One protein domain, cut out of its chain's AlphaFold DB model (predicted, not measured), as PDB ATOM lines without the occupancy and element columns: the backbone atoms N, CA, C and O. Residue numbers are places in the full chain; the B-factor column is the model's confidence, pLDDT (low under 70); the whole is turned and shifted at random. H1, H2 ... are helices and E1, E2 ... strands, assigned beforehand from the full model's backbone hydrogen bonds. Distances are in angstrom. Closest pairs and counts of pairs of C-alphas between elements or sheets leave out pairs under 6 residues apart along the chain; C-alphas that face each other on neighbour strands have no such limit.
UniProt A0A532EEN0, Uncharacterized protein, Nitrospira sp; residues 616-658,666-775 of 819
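AT A GLANCE: This is residues 616 to 658 and 666 to 775 of the 819 residues of an uncharacterized protein of Nitrospira sp (UniProt A0A532EEN0). Little of this model is regular structure: long loops accompany one strongly twisted antiparallel sheet, ordered E1 E2 E3 E6, with helix H1 and the hairpins E4-E5 and E7-E8 outside it. The 153 printed residues run H1, then E1 to E8; named elements hold only 52, mostly strand. It is compact, radius of gyration of the C-alphas 17.1 A, spanning 52 by 41 by 34 A.

IN THESE COORDINATES: Find C-alpha 693 at (185.092, 211.489, 231.686), where E2, residues 693 to 701, starts its 25.6 A; E3, 710 to 718, runs 26.3 A. E1 is 688 to 690, E6 744 to 749, E4 732 to 735, E5 738 to 741, E7 756 to 759, H1 647 to 655. E8, 769 to 772, ends at (198.178, 216.489, 227.191).

HOW THE PARTS SIT: E1 E2 E3 form a meander, each strand antiparallel to its neighbour before. Within hydrogen-bond range look for N 688 and O 695 (E1, E2), 2.8 A; N 694 and O 717 (E2, E3), 2.8 A; N 714 and O 745 (E3, E6), 2.8 A; N 733 and O 740 (E4, E5), 2.8 A; N 758 and O 770 (E7, E8), 2.9 A. E5 runs on into E6 at 69 degrees. H1, with every O i to N i+4 pair in range, is not on the sheet.

THE WHOLE: Residues 659 to 665 are cut out, C-alphas 658 and 666 being 25.4 A apart. E3 to E4 is a long link. Low pLDDT, under 70, covers 61 residues, among them 752 to 775.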
ATOM      1  N   VAL A 616     171.161 211.782 223.943       94.12
ATOM      2  CA  VAL A 616     171.660 212.927 224.715       94.12
ATOM      3  C   VAL A 616     172.274 214.003 223.823       94.12
ATOM      4  O   VAL A 616     172.920 214.928 224.314       94.12
ATOM      5  N   SER A 617     172.024 213.955 222.511       90.75
ATOM      6  CA  SER A 617     172.583 214.910 221.541       90.75
ATOM      7  C   SER A 617     172.271 216.367 221.898       90.75
ATOM      8  O   SER A 617     173.118 217.248 221.743       90.75
ATOM      9  N   ASN A 618     171.070 216.612 222.430       87.94
ATOM     10  CA  ASN A 618     170.591 217.937 222.834       87.94
ATOM     11  C   ASN A 618     170.717 218.199 224.345       87.94
ATOM     12  O   ASN A 618     170.263 219.241 224.821       87.94
ATOM     13  N   ALA A 619     171.319 217.276 225.105       89.00
ATOM     14  CA  ALA A 619     171.494 217.434 226.540       89.00
ATOM     15  C   ALA A 619     172.330 218.681 226.846       89.00
ATOM     16  O   ALA A 619     173.421 218.874 226.306       89.00
ATOM     17  N   THR A 620     171.800 219.522 227.727       87.38
ATOM     18  CA  THR A 620     172.449 220.731 228.228       87.38
ATOM     19  C   THR A 620     172.507 220.642 229.744       87.38
ATOM     20  O   THR A 620     171.491 220.336 230.366       87.38
ATOM     21  N   VAL A 621     173.679 220.908 230.318       86.19
ATOM     22  CA  VAL A 621     173.910 220.946 231.768       86.19
ATOM     23  C   VAL A 621     174.372 222.349 232.138       86.19
ATOM     24  O   VAL A 621     175.259 222.882 231.472       86.19
ATOM     25  N   CYS A 622     173.783 222.972 233.157       84.75
ATOM     26  CA  CYS A 622     174.246 224.277 233.642       84.75
ATOM     27  C   CYS A 622     174.990 224.183 234.968       84.75
ATOM     28  O   CYS A 622     174.783 223.262 235.758       84.75
ATOM     29  N   VAL A 623     175.761 225.233 235.244       78.56
ATOM     30  CA  VAL A 623     176.363 225.474 236.552       78.56
ATOM     31  C   VAL A 623     175.273 225.763 237.585       78.56
ATOM     32  O   VAL A 623     174.397 226.608 237.392       78.56
ATOM     33  N   VAL A 624     175.339 225.059 238.711       72.19
ATOM     34  CA  VAL A 624     174.389 225.202 239.817       72.19
ATOM     35  C   VAL A 624     174.504 226.590 240.442       72.19
ATOM     36  O   VAL A 624     175.596 227.022 240.793       72.19
ATOM     37  N   GLY A 625     173.375 227.277 240.630       66.56
ATOM     38  CA  GLY A 625     173.346 228.585 241.293       66.56
ATOM     39  C   GLY A 625     173.744 229.771 240.406       66.56
ATOM     40  O   GLY A 625     173.822 230.887 240.916       66.56
ATOM     41  N   VAL A 626     173.959 229.559 239.100       68.19
ATOM     42  CA  VAL A 626     174.227 230.625 238.122       68.19
ATOM     43  C   VAL A 626     173.109 230.679 237.073       68.19
ATOM     44  O   VAL A 626     173.091 229.903 236.116       68.19
ATOM     45  N   GLY A 627     172.182 231.623 237.252       61.75
ATOM     46  CA  GLY A 627     170.982 231.748 236.418       61.75
ATOM     47  C   GLY A 627     169.915 230.690 236.727       61.75
ATOM     48  O   GLY A 627     169.958 230.034 237.764       61.75
ATOM     49  N   ASP A 628     168.959 230.535 235.810       60.16
ATOM     50  CA  ASP A 628     167.748 229.714 235.967       60.16
ATOM     51  C   ASP A 628     167.761 228.427 235.119       60.16
ATOM     52  O   ASP A 628     166.774 227.700 235.099       60.16
ATOM     53  N   CYS A 629     168.808 228.139 234.335       58.09
ATOM     54  CA  CYS A 629     168.792 227.048 233.335       58.09
ATOM     55  C   CYS A 629     167.585 227.066 232.368       58.09
ATOM     56  O   CYS A 629     167.286 226.064 231.719       58.09
ATOM     57  N   GLY A 630     166.850 228.181 232.273       55.31
ATOM     58  CA  GLY A 630     165.567 228.243 231.564       55.31
ATOM     59  C   GLY A 630     164.343 227.748 232.358       55.31
ATOM     60  O   GLY A 630     163.319 227.452 231.746       55.31
ATOM     61  N   GLN A 631     164.403 227.659 233.689       56.22
ATOM     62  CA  GLN A 631     163.293 227.290 234.576       56.22
ATOM     63  C   GLN A 631     163.163 228.303 235.728       56.22
ATOM     64  O   GLN A 631     164.075 228.464 236.524       56.22
ATOM     65  N   ALA A 632     161.994 228.938 235.857       48.84
ATOM     66  CA  ALA A 632     161.746 230.080 236.751       48.84
ATOM     67  C   ALA A 632     161.875 229.808 238.276       48.84
ATOM     68  O   ALA A 632     161.692 230.731 239.068       48.84
ATOM     69  N   SER A 633     162.139 228.560 238.699       53.19
ATOM     70  CA  SER A 633     162.499 228.173 240.077       53.19
ATOM     71  C   SER A 633     162.875 226.678 240.164       53.19
ATOM     72  O   SER A 633     162.071 225.839 239.751       53.19
ATOM     73  N   GLY A 634     164.023 226.309 240.759       57.03
ATOM     74  CA  GLY A 634     164.331 224.920 241.167       57.03
ATOM     75  C   GLY A 634     165.811 224.501 241.086       57.03
ATOM     76  O   GLY A 634     166.652 225.247 240.608       57.03
ATOM     77  N   THR A 635     166.130 223.275 241.528       57.75
ATOM     78  CA  THR A 635     167.457 222.617 241.401       57.75
ATOM     79  C   THR A 635     167.644 221.900 240.052       57.75
ATOM     80  O   THR A 635     168.473 220.996 239.928       57.75
ATOM     81  N   ASN A 636     166.818 222.227 239.055       70.94
ATOM     82  CA  ASN A 636     166.862 221.607 237.734       70.94
ATOM     83  C   ASN A 636     168.069 222.148 236.959       70.94
ATOM     84  O   ASN A 636     168.173 223.346 236.729       70.94
ATOM     85  N   GLN A 637     168.980 221.253 236.581       81.38
ATOM     86  CA  GLN A 637     170.271 221.574 235.953       81.38
ATOM     87  C   GLN A 637     170.382 221.023 234.530       81.38
ATOM     88  O   GLN A 637     171.346 221.332 233.838       81.38
ATOM     89  N   VAL A 638     169.432 220.176 234.116       86.56
ATOM     90  CA  VAL A 638     169.465 219.446 232.844       86.56
ATOM     91  C   VAL A 638     168.274 219.846 231.980       86.56
ATOM     92  O   VAL A 638     167.135 219.865 232.449       86.56
ATOM     93  N   SER A 639     168.525 220.111 230.699       86.94
ATOM     94  CA  SER A 639     167.493 220.311 229.677       86.94
ATOM     95  C   SER A 639     167.837 219.577 228.378       86.94
ATOM     96  O   SER A 639     168.973 219.157 228.173       86.94
ATOM     97  N   GLY A 640     166.861 219.438 227.476       86.38
ATOM     98  CA  GLY A 640     167.067 218.838 226.149       86.38
ATOM     99  C   GLY A 640     167.022 217.306 226.106       86.38
ATOM    100  O   GLY A 640     167.168 216.734 225.028       86.38
ATOM    101  N   VAL A 641     166.755 216.650 227.242       89.56
ATOM    102  CA  VAL A 641     166.509 215.201 227.345       89.56
ATOM    103  C   VAL A 641     165.144 214.973 227.989       89.56
ATOM    104  O   VAL A 641     164.871 215.464 229.084       89.56
ATOM    105  N   SER A 642     164.262 214.237 227.312       89.06
ATOM    106  CA  SER A 642     162.948 213.896 227.867       89.06
ATOM    107  C   SER A 642     163.101 212.950 229.063       89.06
ATOM    108  O   SER A 642     163.849 211.980 228.991       89.06
ATOM    109  N   GLY A 643     162.384 213.217 230.156       87.62
ATOM    110  CA  GLY A 643     162.399 212.371 231.356       87.62
ATOM    111  C   GLY A 643     163.488 212.696 232.386       87.62
ATOM    112  O   GLY A 643     163.513 212.054 233.432       87.62
ATOM    113  N   ALA A 644     164.341 213.701 232.152       90.38
ATOM    114  CA  ALA A 644     165.355 214.137 233.114       90.38
ATOM    115  C   ALA A 644     165.488 215.669 233.164       90.38
ATOM    116  O   ALA A 644     165.793 216.305 232.161       90.38
ATOM    117  N   THR A 645     165.299 216.254 234.351       88.06
ATOM    118  CA  THR A 645     165.495 217.699 234.604       88.06
ATOM    119  C   THR A 645     166.624 217.991 235.601       88.06
ATOM    120  O   THR A 645     167.044 219.135 235.763       88.06
ATOM    121  N   THR A 646     167.147 216.961 236.269       88.56
ATOM    122  CA  THR A 646     168.260 217.033 237.227       88.56
ATOM    123  C   THR A 646     169.399 216.126 236.769       88.56
ATOM    124  O   THR A 646     169.157 215.143 236.066       88.56
ATOM    125  N   PHE A 647     170.638 216.409 237.185       87.38
ATOM    126  CA  PHE A 647     171.789 215.575 236.814       87.38
ATOM    127  C   PHE A 647     171.657 214.144 237.363       87.38
ATOM    128  O   PHE A 647     171.855 213.171 236.638       87.38
ATOM    129  N   THR A 648     171.191 213.995 238.607       90.50
ATOM    130  CA  THR A 648     170.848 212.688 239.196       90.50
ATOM    131  C   THR A 648     169.739 211.975 238.420       90.50
ATOM    132  O   THR A 648     169.824 210.768 238.204       90.50
ATOM    133  N   GLY A 649     168.714 212.707 237.971       92.81
ATOM    134  CA  GLY A 649     167.648 212.160 237.132       92.81
ATOM    135  C   GLY A 649     168.167 211.665 235.782       92.81
ATOM    136  O   GLY A 649     167.761 210.597 235.335       92.81
ATOM    137  N   LEU A 650     169.113 212.385 235.170       93.44
ATOM    138  CA  LEU A 650     169.760 211.969 233.924       93.44
ATOM    139  C   LEU A 650     170.591 210.694 234.113       93.44
ATOM    140  O   LEU A 650     170.470 209.774 233.306       93.44
ATOM    141  N   ILE A 651     171.370 210.601 235.198       93.25
ATOM    142  CA  ILE A 651     172.079 209.362 235.560       93.25
ATOM    143  C   ILE A 651     171.079 208.211 235.710       93.25
ATOM    144  O   ILE A 651     171.294 207.148 235.139       93.25
ATOM    145  N   GLY A 652     169.978 208.416 236.440       94.81
ATOM    146  CA  GLY A 652     168.942 207.396 236.629       94.81
ATOM    147  C   GLY A 652     168.297 206.942 235.317       94.81
ATOM    148  O   GLY A 652     168.134 205.743 235.098       94.81
ATOM    149  N   LEU A 653     167.990 207.881 234.418       96.50
ATOM    150  CA  LEU A 653     167.425 207.593 233.099       96.50
ATOM    151  C   LEU A 653     168.376 206.733 232.261       96.50
ATOM    152  O   LEU A 653     167.970 205.691 231.752       96.50
ATOM    153  N   VAL A 654     169.645 207.122 232.162       96.06
ATOM    154  CA  VAL A 654     170.645 206.362 231.401       96.06
ATOM    155  C   VAL A 654     170.921 205.000 232.042       96.06
ATOM    156  O   VAL A 654     171.052 203.995 231.347       96.06
ATOM    157  N   GLN A 655     170.927 204.919 233.373       92.56
ATOM    158  CA  GLN A 655     171.075 203.645 234.076       92.56
ATOM    159  C   GLN A 655     169.890 202.694 233.855       92.56
ATOM    160  O   GLN A 655     170.089 201.483 233.877       92.56
ATOM    161  N   SER A 656     168.690 203.209 233.568       94.88
ATOM    162  CA  SER A 656     167.515 202.391 233.222       94.88
ATOM    163  C   SER A 656     167.521 201.833 231.791       94.88
ATOM    164  O   SER A 656     166.616 201.089 231.420       94.88
ATOM    165  N   LYS A 657     168.518 202.216 230.991       95.81
ATOM    166  CA  LYS A 657     168.649 201.940 229.557       95.81
ATOM    167  C   LYS A 657     169.935 201.178 229.262       95.81
ATOM    168  O   LYS A 657     170.720 200.953 230.179       95.81
ATOM    169  N   ASP A 658     170.182 200.814 228.010       96.12
ATOM    170  CA  ASP A 658     171.412 200.111 227.610       96.12
ATOM    171  C   ASP A 658     172.619 201.056 227.534       96.12
ATOM    172  O   ASP A 658     173.758 200.617 227.417       96.12
ATOM    173  N   GLU A 666     177.100 219.909 214.505       57.84
ATOM    174  CA  GLU A 666     177.246 221.306 214.907       57.84
ATOM    175  C   GLU A 666     176.061 221.778 215.776       57.84
ATOM    176  O   GLU A 666     174.907 221.485 215.438       57.84
ATOM    177  N   PRO A 667     176.282 222.539 216.869       50.53
ATOM    178  CA  PRO A 667     175.194 223.247 217.529       50.53
ATOM    179  C   PRO A 667     174.591 224.296 216.593       50.53
ATOM    180  O   PRO A 667     175.278 224.906 215.780       50.53
ATOM    181  N   ALA A 668     173.305 224.581 216.778       40.41
ATOM    182  CA  ALA A 668     172.516 225.453 215.910       40.41
ATOM    183  C   ALA A 668     172.964 226.938 215.816       40.41
ATOM    184  O   ALA A 668     172.328 227.685 215.082       40.41
ATOM    185  N   ASN A 669     174.012 227.387 216.524       36.56
ATOM    186  CA  ASN A 669     174.519 228.770 216.494       36.56
ATOM    187  C   ASN A 669     176.046 228.826 216.737       36.56
ATOM    188  O   ASN A 669     176.470 228.966 217.887       36.56
ATOM    189  N   PRO A 670     176.894 228.740 215.697       40.06
ATOM    190  CA  PRO A 670     178.314 229.044 215.836       40.06
ATOM    191  C   PRO A 670     178.532 230.560 216.037       40.06
ATOM    192  O   PRO A 670     177.815 231.366 215.433       40.06
ATOM    193  N   PRO A 671     179.508 230.983 216.864       36.66
ATOM    194  CA  PRO A 671     179.890 232.386 216.966       36.66
ATOM    195  C   PRO A 671     180.353 232.904 215.593       36.66
ATOM    196  O   PRO A 671     181.072 232.246 214.847       36.66
ATOM    197  N   THR A 672     179.860 234.084 215.242       37.38
ATOM    198  CA  THR A 672     179.845 234.695 213.908       37.38
ATOM    199  C   THR A 672     181.229 234.948 213.285       37.38
ATOM    200  O   THR A 672     181.912 235.874 213.717       37.38
ATOM    201  N   ASN A 673     181.597 234.211 212.224       32.53
ATOM    202  CA  ASN A 673     182.180 234.700 210.951       32.53
ATOM    203  C   ASN A 673     182.450 233.526 209.969       32.53
ATOM    204  O   ASN A 673     182.522 232.383 210.407       32.53
ATOM    205  N   PRO A 674     182.477 233.759 208.639       45.66
ATOM    206  CA  PRO A 674     181.884 232.865 207.635       45.66
ATOM    207  C   PRO A 674     182.849 231.769 207.139       45.66
ATOM    208  O   PRO A 674     184.037 232.036 207.038       45.66
ATOM    209  N   VAL A 675     182.368 230.552 206.831       44.06
ATOM    210  CA  VAL A 675     182.157 229.872 205.512       44.06
ATOM    211  C   VAL A 675     182.021 228.323 205.753       44.06
ATOM    212  O   VAL A 675     181.986 227.905 206.907       44.06
ATOM    213  N   PRO A 676     181.753 227.448 204.756       42.53
ATOM    214  CA  PRO A 676     180.655 226.484 204.737       42.53
ATOM    215  C   PRO A 676     181.119 225.056 205.104       42.53
ATOM    216  O   PRO A 676     181.385 224.241 204.219       42.53
ATOM    217  N   TYR A 677     181.246 224.721 206.387       49.00
ATOM    218  CA  TYR A 677     181.541 223.338 206.779       49.00
ATOM    219  C   TYR A 677     180.289 222.470 206.560       49.00
ATOM    220  O   TYR A 677     179.318 222.542 207.311       49.00
ATOM    221  N   GLY A 678     180.272 221.700 205.465       47.50
ATOM    222  CA  GLY A 678     179.246 220.693 205.205       47.50
ATOM    223  C   GLY A 678     179.315 219.619 206.287       47.50
ATOM    224  O   GLY A 678     180.348 218.993 206.474       47.50
ATOM    225  N   ILE A 679     178.230 219.480 207.041       67.75
ATOM    226  CA  ILE A 679     178.092 218.658 208.251       67.75
ATOM    227  C   ILE A 679     178.642 217.247 208.013       67.75
ATOM    228  O   ILE A 679     178.134 216.577 207.142       67.75
ATOM    229  N   GLY A 680     179.626 216.780 208.779       80.56
ATOM    230  CA  GLY A 680     180.224 215.444 208.622       80.56
ATOM    231  C   GLY A 680     181.250 215.140 209.715       80.56
ATOM    232  O   GLY A 680     182.260 214.478 209.449       80.56
ATOM    233  N   GLU A 681     181.024 215.706 210.911       89.00
ATOM    234  CA  GLU A 681     181.875 215.539 212.092       89.00
ATOM    235  C   GLU A 681     181.991 214.059 212.435       89.00
ATOM    236  O   GLU A 681     180.987 213.355 212.468       89.00
ATOM    237  N   ARG A 682     183.209 213.571 212.670       90.62
ATOM    238  CA  ARG A 682     183.463 212.139 212.834       90.62
ATOM    239  C   ARG A 682     184.566 211.853 213.839       90.62
ATOM    240  O   ARG A 682     185.520 212.621 213.956       90.62
ATOM    241  N   ALA A 683     184.451 210.729 214.532       92.25
ATOM    242  CA  ALA A 683     185.485 210.236 215.431       92.25
ATOM    243  C   ALA A 683     186.439 209.318 214.657       92.25
ATOM    244  O   ALA A 683     186.030 208.306 214.093       92.25
ATOM    245  N   VAL A 684     187.714 209.699 214.602       87.81
ATOM    246  CA  VAL A 684     188.775 208.979 213.864       87.81
ATOM    247  C   VAL A 684     190.003 208.695 214.731       87.81
ATOM    248  O   VAL A 684     191.010 208.202 214.235       87.81
ATOM    249  N   SER A 685     189.893 208.952 216.036       86.31
ATOM    250  CA  SER A 685     190.830 208.483 217.058       86.31
ATOM    251  C   SER A 685     190.076 207.756 218.169       86.31
ATOM    252  O   SER A 685     188.926 208.087 218.464       86.31
ATOM    253  N   SER A 686     190.738 206.794 218.810       88.56
ATOM    254  CA  SER A 686     190.170 206.077 219.950       88.56
ATOM    255  C   SER A 686     189.875 207.009 221.134       88.56
ATOM    256  O   SER A 686     190.698 207.875 221.451       88.56
ATOM    257  N   PRO A 687     188.732 206.825 221.820       90.75
ATOM    258  CA  PRO A 687     188.425 207.564 223.035       90.75
ATOM    259  C   PRO A 687     189.341 207.161 224.196       90.75
ATOM    260  O   PRO A 687     189.832 206.035 224.273       90.75
ATOM    261  N   THR A 688     189.530 208.078 225.140       84.69
ATOM    262  CA  THR A 688     190.237 207.850 226.405       84.69
ATOM    263  C   THR A 688     189.283 208.103 227.562       84.69
ATOM    264  O   THR A 688     188.711 209.184 227.667       84.69
ATOM    265  N   VAL A 689     189.118 207.115 228.443       82.56
ATOM    266  CA  VAL A 689     188.328 207.267 229.668       82.56
ATOM    267  C   VAL A 689     189.265 207.556 230.831       82.56
ATOM    268  O   VAL A 689     190.143 206.752 231.136       82.56
ATOM    269  N   PHE A 690     189.080 208.699 231.483       75.38
ATOM    270  CA  PHE A 690     189.883 209.113 232.630       75.38
ATOM    271  C   PHE A 690     189.064 210.014 233.561       75.38
ATOM    272  O   PHE A 690     188.297 210.852 233.095       75.38
ATOM    273  N   GLY A 691     189.191 209.832 234.879       70.88
ATOM    274  CA  GLY A 691     188.519 210.690 235.869       70.88
ATOM    275  C   GLY A 691     186.984 210.720 235.777       70.88
ATOM    276  O   GLY A 691     186.374 211.727 236.111       70.88
ATOM    277  N   GLY A 692     186.345 209.651 235.281       79.12
ATOM    278  CA  GLY A 692     184.892 209.616 235.044       79.12
ATOM    279  C   GLY A 692     184.441 210.356 233.776       79.12
ATOM    280  O   GLY A 692     183.246 210.546 233.548       79.12
ATOM    281  N   VAL A 693     185.373 210.765 232.924       82.44
ATOM    282  CA  VAL A 693     185.092 211.489 231.686       82.44
ATOM    283  C   VAL A 693     185.616 210.678 230.512       82.44
ATOM    284  O   VAL A 693     186.690 210.082 230.571       82.44
ATOM    285  N   VAL A 694     184.836 210.638 229.441       87.94
ATOM    286  CA  VAL A 694     185.237 210.089 228.151       87.94
ATOM    287  C   VAL A 694     185.674 211.256 227.289       87.94
ATOM    288  O   VAL A 694     184.858 212.101 226.911       87.94
ATOM    289  N   PHE A 695     186.965 211.295 226.995       85.56
ATOM    290  CA  PHE A 695     187.550 212.274 226.103       85.56
ATOM    291  C   PHE A 695     187.773 211.668 224.727       85.56
ATOM    292  O   PHE A 695     188.293 210.557 224.606       85.56
ATOM    293  N   PHE A 696     187.415 212.398 223.678       88.00
ATOM    294  CA  PHE A 696     187.686 211.964 222.313       88.00
ATOM    295  C   PHE A 696     187.775 213.154 221.361       88.00
ATOM    296  O   PHE A 696     186.936 214.058 221.430       88.00
ATOM    297  N   PRO A 697     188.774 213.174 220.466       84.62
ATOM    298  CA  PRO A 697     188.824 214.166 219.422       84.62
ATOM    299  C   PRO A 697     187.944 213.746 218.237       84.62
ATOM    300  O   PRO A 697     187.859 212.569 217.872       84.62
ATOM    301  N   THR A 698     187.319 214.724 217.601       87.62
ATOM    302  CA  THR A 698     186.601 214.562 216.336       87.62
ATOM    303  C   THR A 698     187.236 215.424 215.256       87.62
ATOM    304  O   THR A 698     188.042 216.319 215.531       87.62
ATOM    305  N   PHE A 699     186.894 215.136 214.007       85.75
ATOM    306  CA  PHE A 699     187.347 215.878 212.841       85.75
ATOM    307  C   PHE A 699     186.171 216.215 211.928       85.75
ATOM    308  O   PHE A 699     185.288 215.388 211.699       85.75
ATOM    309  N   ILE A 700     186.177 217.432 211.400       85.56
ATOM    310  CA  ILE A 700     185.209 217.975 210.454       85.56
ATOM    311  C   ILE A 700     185.997 218.315 209.185       85.56
ATOM    312  O   ILE A 700     186.684 219.342 209.154       85.56
ATOM    313  N   PRO A 701     185.963 217.456 208.151       80.44
ATOM    314  CA  PRO A 701     186.665 217.725 206.902       80.44
ATOM    315  C   PRO A 701     186.151 218.996 206.217       80.44
ATOM    316  O   PRO A 701     184.978 219.348 206.341       80.44
ATOM    317  N   THR A 702     187.008 219.668 205.442       74.56
ATOM    318  CA  THR A 702     186.509 220.641 204.461       74.56
ATOM    319  C   THR A 702     186.053 219.940 203.184       74.56
ATOM    320  O   THR A 702     186.652 218.958 202.743       74.56
ATOM    321  N   ASN A 703     185.016 220.491 202.549       67.31
ATOM    322  CA  ASN A 703     184.528 220.005 201.256       67.31
ATOM    323  C   ASN A 703     185.450 220.393 200.081       67.31
ATOM    324  O   ASN A 703     185.185 219.999 198.945       67.31
ATOM    325  N   ASP A 704     186.514 221.168 200.326       64.31
ATOM    326  CA  ASP A 704     187.491 221.526 199.303       64.31
ATOM    327  C   ASP A 704     188.548 220.421 199.166       64.31
ATOM    328  O   ASP A 704     189.442 220.248 199.993       64.31
ATOM    329  N   ILE A 705     188.462 219.662 198.072       57.16
ATOM    330  CA  ILE A 705     189.403 218.578 197.773       57.16
ATOM    331  C   ILE A 705     190.840 219.070 197.538       57.16
ATOM    332  O   ILE A 705     191.768 218.262 197.649       57.16
ATOM    333  N   CYS A 706     191.028 220.358 197.226       50.75
ATOM    334  CA  CYS A 706     192.319 220.986 196.957       50.75
ATOM    335  C   CYS A 706     193.023 221.472 198.229       50.75
ATOM    336  O   CYS A 706     194.215 221.770 198.170       50.75
ATOM    337  N   VAL A 707     192.325 221.523 199.369       58.19
ATOM    338  CA  VAL A 707     192.898 221.930 200.656       58.19
ATOM    339  C   VAL A 707     192.992 220.711 201.581       58.19
ATOM    340  O   VAL A 707     192.118 219.840 201.622       58.19
ATOM    341  N   SER A 708     194.103 220.593 202.311       52.69
ATOM    342  CA  SER A 708     194.301 219.552 203.334       52.69
ATOM    343  C   SER A 708     193.807 220.007 204.714       52.69
ATOM    344  O   SER A 708     194.367 219.635 205.739       52.69
ATOM    345  N   SER A 709     192.783 220.862 204.747       64.25
ATOM    346  CA  SER A 709     192.254 221.430 205.982       64.25
ATOM    347  C   SER A 709     190.936 220.771 206.387       64.25
ATOM    348  O   SER A 709     190.222 220.150 205.592       64.25
ATOM    349  N   GLY A 710     190.629 220.921 207.665       71.81
ATOM    350  CA  GLY A 710     189.390 220.590 208.361       71.81
ATOM    351  C   GLY A 710     189.506 221.166 209.769       71.81
ATOM    352  O   GLY A 710     190.513 221.804 210.063       71.81
ATOM    353  N   THR A 711     188.521 220.976 210.635       76.31
ATOM    354  CA  THR A 711     188.610 221.429 212.033       76.31
ATOM    355  C   THR A 711     188.427 220.265 212.985       76.31
ATOM    356  O   THR A 711     187.658 219.345 212.711       76.31
ATOM    357  N   SER A 712     189.139 220.290 214.105       77.50
ATOM    358  CA  SER A 712     189.006 219.284 215.147       77.50
ATOM    359  C   SER A 712     188.395 219.856 216.412       77.50
ATOM    360  O   SER A 712     188.548 221.034 216.738       77.50
ATOM    361  N   ARG A 713     187.710 218.989 217.154       80.88
ATOM    362  CA  ARG A 713     187.144 219.294 218.469       80.88
ATOM    363  C   ARG A 713     187.583 218.256 219.466       80.88
ATOM    364  O   ARG A 713     187.787 217.107 219.100       80.88
ATOM    365  N   LEU A 714     187.660 218.657 220.722       83.50
ATOM    366  CA  LEU A 714     187.748 217.755 221.852       83.50
ATOM    367  C   LEU A 714     186.380 217.666 222.502       83.50
ATOM    368  O   LEU A 714     185.888 218.670 223.006       83.50
ATOM    369  N   TRP A 715     185.812 216.472 222.558       86.81
ATOM    370  CA  TRP A 715     184.652 216.185 223.387       86.81
ATOM    371  C   TRP A 715     185.092 215.705 224.767       86.81
ATOM    372  O   TRP A 715     186.064 214.957 224.886       86.81
ATOM    373  N   ALA A 716     184.363 216.125 225.798       84.25
ATOM    374  CA  ALA A 716     184.563 215.716 227.185       84.25
ATOM    375  C   ALA A 716     183.200 215.406 227.810       84.25
ATOM    376  O   ALA A 716     182.469 216.305 228.232       84.25
ATOM    377  N   LEU A 717     182.834 214.125 227.824       88.81
ATOM    378  CA  LEU A 717     181.506 213.675 228.242       88.81
ATOM    379  C   LEU A 717     181.580 212.867 229.532       88.81
ATOM    380  O   LEU A 717     182.417 211.978 229.668       88.81
ATOM    381  N   PHE A 718     180.672 213.115 230.471       91.88
ATOM    382  CA  PHE A 718     180.554 212.287 231.662       91.88
ATOM    383  C   PHE A 718     180.083 210.882 231.280       91.88
ATOM    384  O   PHE A 718     178.994 210.708 230.721       91.88
ATOM    385  N   TYR A 719     180.882 209.872 231.615       89.88
ATOM    386  CA  TYR A 719     180.750 208.527 231.049       89.88
ATOM    387  C   TYR A 719     179.403 207.844 231.325       89.88
ATOM    388  O   TYR A 719     178.920 207.094 230.482       89.88
ATOM    389  N   LYS A 720     178.753 208.139 232.462       91.62
ATOM    390  CA  LYS A 720     177.433 207.584 232.819       91.62
ATOM    391  C   LYS A 720     176.259 208.283 232.135       91.62
ATOM    392  O   LYS A 720     175.137 207.824 232.299       91.62
ATOM    393  N   THR A 721     176.469 209.413 231.455       93.38
ATOM    394  CA  THR A 721     175.355 210.196 230.878       93.38
ATOM    395  C   THR A 721     175.546 210.605 229.427       93.38
ATOM    396  O   THR A 721     174.559 210.934 228.786       93.38
ATOM    397  N   GLY A 722     176.779 210.661 228.919       91.75
ATOM    398  CA  GLY A 722     177.059 211.202 227.586       91.75
ATOM    399  C   GLY A 722     176.813 212.702 227.441       91.75
ATOM    400  O   GLY A 722     176.807 213.220 226.329       91.75
ATOM    401  N   SER A 723     176.598 213.408 228.552       91.12
ATOM    402  CA  SER A 723     176.448 214.863 228.613       91.12
ATOM    403  C   SER A 723     177.671 215.505 229.275       91.12
ATOM    404  O   SER A 723     178.557 214.796 229.756       91.12
ATOM    405  N   ALA A 724     177.742 216.837 229.310       85.88
ATOM    406  CA  ALA A 724     178.756 217.525 230.108       85.88
ATOM    407  C   ALA A 724     178.626 217.147 231.597       85.88
ATOM    408  O   ALA A 724     177.523 216.911 232.089       85.88
ATOM    409  N   TYR A 725     179.742 217.096 232.325       84.75
ATOM    410  CA  TYR A 725     179.681 216.941 233.780       84.75
ATOM    411  C   TYR A 725     179.099 218.209 234.428       84.75
ATOM    412  O   TYR A 725     179.193 219.298 233.870       84.75
ATOM    413  N   GLN A 726     178.472 218.071 235.598       77.12
ATOM    414  CA  GLN A 726     177.880 219.205 236.323       77.12
ATOM    415  C   GLN A 726     178.925 220.233 236.794       77.12
ATOM    416  O   GLN A 726     178.597 221.405 236.970       77.12
ATOM    417  N   GLU A 727     180.180 219.804 236.968       79.19
ATOM    418  CA  GLU A 727     181.323 220.691 237.183       79.19
ATOM    419  C   GLU A 727     182.073 220.889 235.855       79.19
ATOM    420  O   GLU A 727     182.353 219.903 235.164       79.19
ATOM    421  N   PRO A 728     182.389 222.136 235.459       73.19
ATOM    422  CA  PRO A 728     183.047 222.402 234.187       73.19
ATOM    423  C   PRO A 728     184.434 221.773 234.060       73.19
ATOM    424  O   PRO A 728     185.347 222.096 234.810       73.19
ATOM    425  N   ILE A 729     184.594 220.928 233.041       71.81
ATOM    426  CA  ILE A 729     185.857 220.256 232.698       71.81
ATOM    427  C   ILE A 729     186.629 221.068 231.650       71.81
ATOM    428  O   ILE A 729     187.830 221.274 231.769       71.81
ATOM    429  N   ILE A 730     185.924 221.542 230.619       70.00
ATOM    430  CA  ILE A 730     186.480 222.294 229.480       70.00
ATOM    431  C   ILE A 730     185.827 223.683 229.354       70.00
ATOM    432  O   ILE A 730     185.632 224.221 228.263       70.00
ATOM    433  N   GLY A 731     185.452 224.249 230.503       75.25
ATOM    434  CA  GLY A 731     184.870 225.584 230.628       75.25
ATOM    435  C   GLY A 731     183.348 225.649 230.460       75.25
ATOM    436  O   GLY A 731     182.641 224.637 230.421       75.25
ATOM    437  N   THR A 732     182.843 226.880 230.396       77.88
ATOM    438  CA  THR A 732     181.416 227.199 230.286       77.88
ATOM    439  C   THR A 732     181.154 228.176 229.143       77.88
ATOM    440  O   THR A 732     182.043 228.904 228.706       77.88
ATOM    441  N   THR A 733     179.914 228.206 228.660       80.44
ATOM    442  CA  THR A 733     179.406 229.213 227.723       80.44
ATOM    443  C   THR A 733     178.277 229.984 228.394       80.44
ATOM    444  O   THR A 733     177.351 229.395 228.954       80.44
ATOM    445  N   THR A 734     178.338 231.316 228.336       78.81
ATOM    446  CA  THR A 734     177.280 232.178 228.882       78.81
ATOM    447  C   THR A 734     176.154 232.346 227.863       78.81
ATOM    448  O   THR A 734     176.403 232.673 226.704       78.81
ATOM    449  N   SER A 735     174.908 232.162 228.298       69.19
ATOM    450  CA  SER A 735     173.701 232.402 227.502       69.19
ATOM    451  C   SER A 735     172.696 233.204 228.330       69.19
ATOM    452  O   SER A 735     172.011 232.672 229.208       69.19
ATOM    453  N   GLY A 736     172.646 234.519 228.100       74.25
ATOM    454  CA  GLY A 736     171.903 235.439 228.962       74.25
ATOM    455  C   GLY A 736     172.458 235.429 230.393       74.25
ATOM    456  O   GLY A 736     173.642 235.676 230.591       74.25
ATOM    457  N   ALA A 737     171.607 235.133 231.380       70.19
ATOM    458  CA  ALA A 737     172.004 234.985 232.787       70.19
ATOM    459  C   ALA A 737     172.498 233.568 233.152       70.19
ATOM    460  O   ALA A 737     172.933 233.349 234.280       70.19
ATOM    461  N   ASN A 738     172.407 232.604 232.230       72.31
ATOM    462  CA  ASN A 738     172.767 231.210 232.480       72.31
ATOM    463  C   ASN A 738     174.223 230.939 232.092       72.31
ATOM    464  O   ASN A 738     174.715 231.473 231.095       72.31
ATOM    465  N   GLN A 739     174.870 230.026 232.817       79.44
ATOM    466  CA  GLN A 739     176.141 229.428 232.408       79.44
ATOM    467  C   GLN A 739     175.960 227.942 232.107       79.44
ATOM    468  O   GLN A 739     175.655 227.144 232.992       79.44
ATOM    469  N   THR A 740     176.163 227.569 230.849       82.44
ATOM    470  CA  THR A 740     176.111 226.184 230.374       82.44
ATOM    471  C   THR A 740     177.501 225.566 230.429       82.44
ATOM    472  O   THR A 740     178.469 226.204 230.027       82.44
ATOM    473  N   VAL A 741     177.609 224.322 230.888       82.31
ATOM    474  CA  VAL A 741     178.868 223.574 230.868       82.31
ATOM    475  C   VAL A 741     179.161 223.087 229.451       82.31
ATOM    476  O   VAL A 741     178.303 222.486 228.797       82.31
ATOM    477  N   ASN A 742     180.376 223.340 228.968       81.44
ATOM    478  CA  ASN A 742     180.781 222.943 227.625       81.44
ATOM    479  C   ASN A 742     180.992 221.425 227.553       81.44
ATOM    480  O   ASN A 742     181.681 220.842 228.388       81.44
ATOM    481  N   LYS A 743     180.417 220.792 226.525       82.44
ATOM    482  CA  LYS A 743     180.591 219.357 226.224       82.44
ATOM    483  C   LYS A 743     181.684 219.079 225.184       82.44
ATOM    484  O   LYS A 743     182.155 217.949 225.076       82.44
ATOM    485  N   PHE A 744     182.089 220.108 224.437       81.94
ATOM    486  CA  PHE A 744     183.251 220.077 223.552       81.94
ATOM    487  C   PHE A 744     183.953 221.446 223.488       81.94
ATOM    488  O   PHE A 744     183.354 222.472 223.817       81.94
ATOM    489  N   GLY A 745     185.210 221.451 223.043       74.94
ATOM    490  CA  GLY A 745     186.026 222.635 222.752       74.94
ATOM    491  C   GLY A 745     186.758 222.491 221.413       74.94
ATOM    492  O   GLY A 745     186.892 221.383 220.897       74.94
ATOM    493  N   SER A 746     187.207 223.601 220.823       75.31
ATOM    494  CA  SER A 746     187.958 223.584 219.554       75.31
ATOM    495  C   SER A 746     189.407 223.136 219.770       75.31
ATOM    496  O   SER A 746     190.047 223.579 220.720       75.31
ATOM    497  N   LEU A 747     189.924 222.302 218.865       69.12
ATOM    498  CA  LEU A 747     191.347 221.944 218.763       69.12
ATOM    499  C   LEU A 747     192.050 222.649 217.592       69.12
ATOM    500  O   LEU A 747     193.236 222.422 217.371       69.12
ATOM    501  N   GLY A 748     191.344 223.514 216.858       67.94
ATOM    502  CA  GLY A 748     191.881 224.234 215.701       67.94
ATOM    503  C   GLY A 748     191.726 223.482 214.378       67.94
ATOM    504  O   GLY A 748     190.913 222.565 214.250       67.94
ATOM    505  N   GLU A 749     192.472 223.916 213.358       69.06
ATOM    506  CA  GLU A 749     192.435 223.301 212.023       69.06
ATOM    507  C   GLU A 749     193.335 222.061 211.928       69.06
ATOM    508  O   GLU A 749     194.340 221.971 212.618       69.06
ATOM    509  N   GLY A 750     193.009 221.116 211.053       69.69
ATOM    510  CA  GLY A 750     193.747 219.867 210.847       69.69
ATOM    511  C   GLY A 750     193.103 218.672 211.548       69.69
ATOM    512  O   GLY A 750     192.063 218.794 212.194       69.69
ATOM    513  N   LEU A 751     193.751 217.517 211.448       73.50
ATOM    514  CA  LEU A 751     193.318 216.287 212.101       73.50
ATOM    515  C   LEU A 751     193.987 216.153 213.477       73.50
ATOM    516  O   LEU A 751     195.205 216.029 213.556       73.50
ATOM    517  N   ALA A 752     193.204 216.158 214.556       68.62
ATOM    518  CA  ALA A 752     193.717 215.898 215.901       68.62
ATOM    519  C   ALA A 752     194.036 214.413 216.127       68.62
ATOM    520  O   ALA A 752     193.300 213.521 215.696       68.62
ATOM    521  N   PHE A 753     195.128 214.169 216.851       66.81
ATOM    522  CA  PHE A 753     195.546 212.836 217.278       66.81
ATOM    523  C   PHE A 753     194.864 212.433 218.592       66.81
ATOM    524  O   PHE A 753     194.295 213.264 219.301       66.81
ATOM    525  N   GLY A 754     194.947 211.143 218.929       64.69
ATOM    526  CA  GLY A 754     194.456 210.611 220.200       64.69
ATOM    527  C   GLY A 754     195.079 211.290 221.427       64.69
ATOM    528  O   GLY A 754     196.175 211.845 221.380       64.69
ATOM    529  N   ILE A 755     194.354 211.234 222.542       64.50
ATOM    530  CA  ILE A 755     194.700 211.936 223.783       64.50
ATOM    531  C   ILE A 755     195.785 211.180 224.546       64.50
ATOM    532  O   ILE A 755     195.739 209.953 224.665       64.50
ATOM    533  N   VAL A 756     196.742 211.921 225.109       63.50
ATOM    534  CA  VAL A 756     197.811 211.370 225.939       63.50
ATOM    535  C   VAL A 756     197.631 211.856 227.375       63.50
ATOM    536  O   VAL A 756     197.711 213.040 227.679       63.50
ATOM    537  N   VAL A 757     197.406 210.923 228.296       61.19
ATOM    538  CA  VAL A 757     197.378 211.248 229.727       61.19
ATOM    539  C   VAL A 757     198.813 211.464 230.207       61.19
ATOM    540  O   VAL A 757     199.652 210.572 230.049       61.19
ATOM    541  N   HIS A 758     199.089 212.633 230.786       57.50
ATOM    542  CA  HIS A 758     200.351 212.957 231.442       57.50
ATOM    543  C   HIS A 758     200.149 213.009 232.958       57.50
ATOM    544  O   HIS A 758     199.109 213.413 233.474       57.50
ATOM    545  N   MET A 759     201.160 212.569 233.691       54.00
ATOM    546  CA  MET A 759     201.152 212.585 235.149       54.00
ATOM    547  C   MET A 759     202.370 213.392 235.575       54.00
ATOM    548  O   MET A 759     203.470 213.140 235.096       54.00
ATOM    549  N   GLY A 760     202.171 214.394 236.418       54.84
ATOM    550  CA  GLY A 760     203.188 215.399 236.702       54.84
ATOM    551  C   GLY A 760     202.852 216.170 237.970       54.84
ATOM    552  O   GLY A 760     201.802 215.946 238.578       54.84
ATOM    553  N   SER A 761     203.720 217.074 238.412       51.75
ATOM    554  CA  SER A 761     203.340 217.992 239.482       51.75
ATOM    555  C   SER A 761     202.407 219.054 238.910       51.75
ATOM    556  O   SER A 761     202.799 219.826 238.038       51.75
ATOM    557  N   GLY A 762     201.164 219.115 239.393       45.94
ATOM    558  CA  GLY A 762     200.298 220.253 239.091       45.94
ATOM    559  C   GLY A 762     200.986 221.559 239.478       45.94
ATOM    560  O   GLY A 762     201.638 221.618 240.519       45.94
ATOM    561  N   ARG A 763     200.806 222.598 238.655       42.53
ATOM    562  CA  ARG A 763     201.404 223.939 238.814       42.53
ATOM    563  C   ARG A 763     201.189 224.556 240.210       42.53
ATOM    564  O   ARG A 763     202.031 225.316 240.667       42.53
ATOM    565  N   ASP A 764     200.130 224.147 240.916       42.81
ATOM    566  CA  ASP A 764     199.778 224.639 242.260       42.81
ATOM    567  C   ASP A 764     200.214 223.694 243.404       42.81
ATOM    568  O   ASP A 764     199.791 223.848 244.549       42.81
ATOM    569  N   GLY A 765     200.970 222.631 243.106       38.94
ATOM    570  CA  GLY A 765     201.323 221.578 244.067       38.94
ATOM    571  C   GLY A 765     200.144 220.703 244.535       38.94
ATOM    572  O   GLY A 765     200.338 219.823 245.372       38.94
ATOM    573  N   GLY A 766     198.929 220.928 244.010       36.03
ATOM    574  CA  GLY A 766     197.691 220.291 244.482       36.03
ATOM    575  C   GLY A 766     197.056 219.242 243.558       36.03
ATOM    576  O   GLY A 766     196.363 218.357 244.055       36.03
ATOM    577  N   SER A 767     197.278 219.291 242.239       43.34
ATOM    578  CA  SER A 767     196.624 218.380 241.276       43.34
ATOM    579  C   SER A 767     197.658 217.569 240.486       43.34
ATOM    580  O   SER A 767     198.255 218.108 239.562       43.34
ATOM    581  N   PRO A 768     197.893 216.279 240.792       40.56
ATOM    582  CA  PRO A 768     198.982 215.501 240.180       40.56
ATOM    583  C   PRO A 768     198.750 215.051 238.715       40.56
ATOM    584  O   PRO A 768     199.445 214.161 238.222       40.56
ATOM    585  N   PHE A 769     197.742 215.602 238.021       43.84
ATOM    586  CA  PHE A 769     197.235 215.074 236.745       43.84
ATOM    587  C   PHE A 769     197.005 216.168 235.710       43.84
ATOM    588  O   PHE A 769     196.360 217.176 236.000       43.84
ATOM    589  N   GLY A 770     197.488 215.913 234.491       47.31
ATOM    590  CA  GLY A 770     197.292 216.756 233.320       47.31
ATOM    591  C   GLY A 770     196.937 215.931 232.086       47.31
ATOM    592  O   GLY A 770     197.504 214.870 231.836       47.31
ATOM    593  N   LEU A 771     195.979 216.390 231.287       47.69
ATOM    594  CA  LEU A 771     195.694 215.767 229.994       47.69
ATOM    595  C   LEU A 771     196.454 216.539 228.922       47.69
ATOM    596  O   LEU A 771     196.097 217.673 228.617       47.69
ATOM    597  N   LEU A 772     197.486 215.922 228.342       53.56
ATOM    598  CA  LEU A 772     198.178 216.489 227.191       53.56
ATOM    599  C   LEU A 772     197.431 216.080 225.926       53.56
ATOM    600  O   LEU A 772     197.319 214.906 225.564       53.56
ATOM    601  N   ILE A 773     196.899 217.082 225.244       49.59
ATOM    602  CA  ILE A 773     196.156 216.893 224.008       49.59
ATOM    603  C   ILE A 773     196.975 217.535 222.907       49.59
ATOM    604  O   ILE A 773     197.243 218.735 222.942       49.59
ATOM    605  N   ASN A 774     197.371 216.716 221.938       50.22
ATOM    606  CA  ASN A 774     197.945 217.228 220.711       50.22
ATOM    607  C   ASN A 774     196.818 217.887 219.912       50.22
ATOM    608  O   ASN A 774     195.879 217.214 219.473       50.22
ATOM    609  N   MET A 775     196.877 219.207 219.766       51.75
ATOM    610  CA  MET A 775     195.930 219.906 218.911       51.75
ATOM    611  C   MET A 775     196.161 219.508 217.454       51.75
ATOM    612  O   MET A 775     197.243 219.078 217.066       51.75
TER     613      MET A 775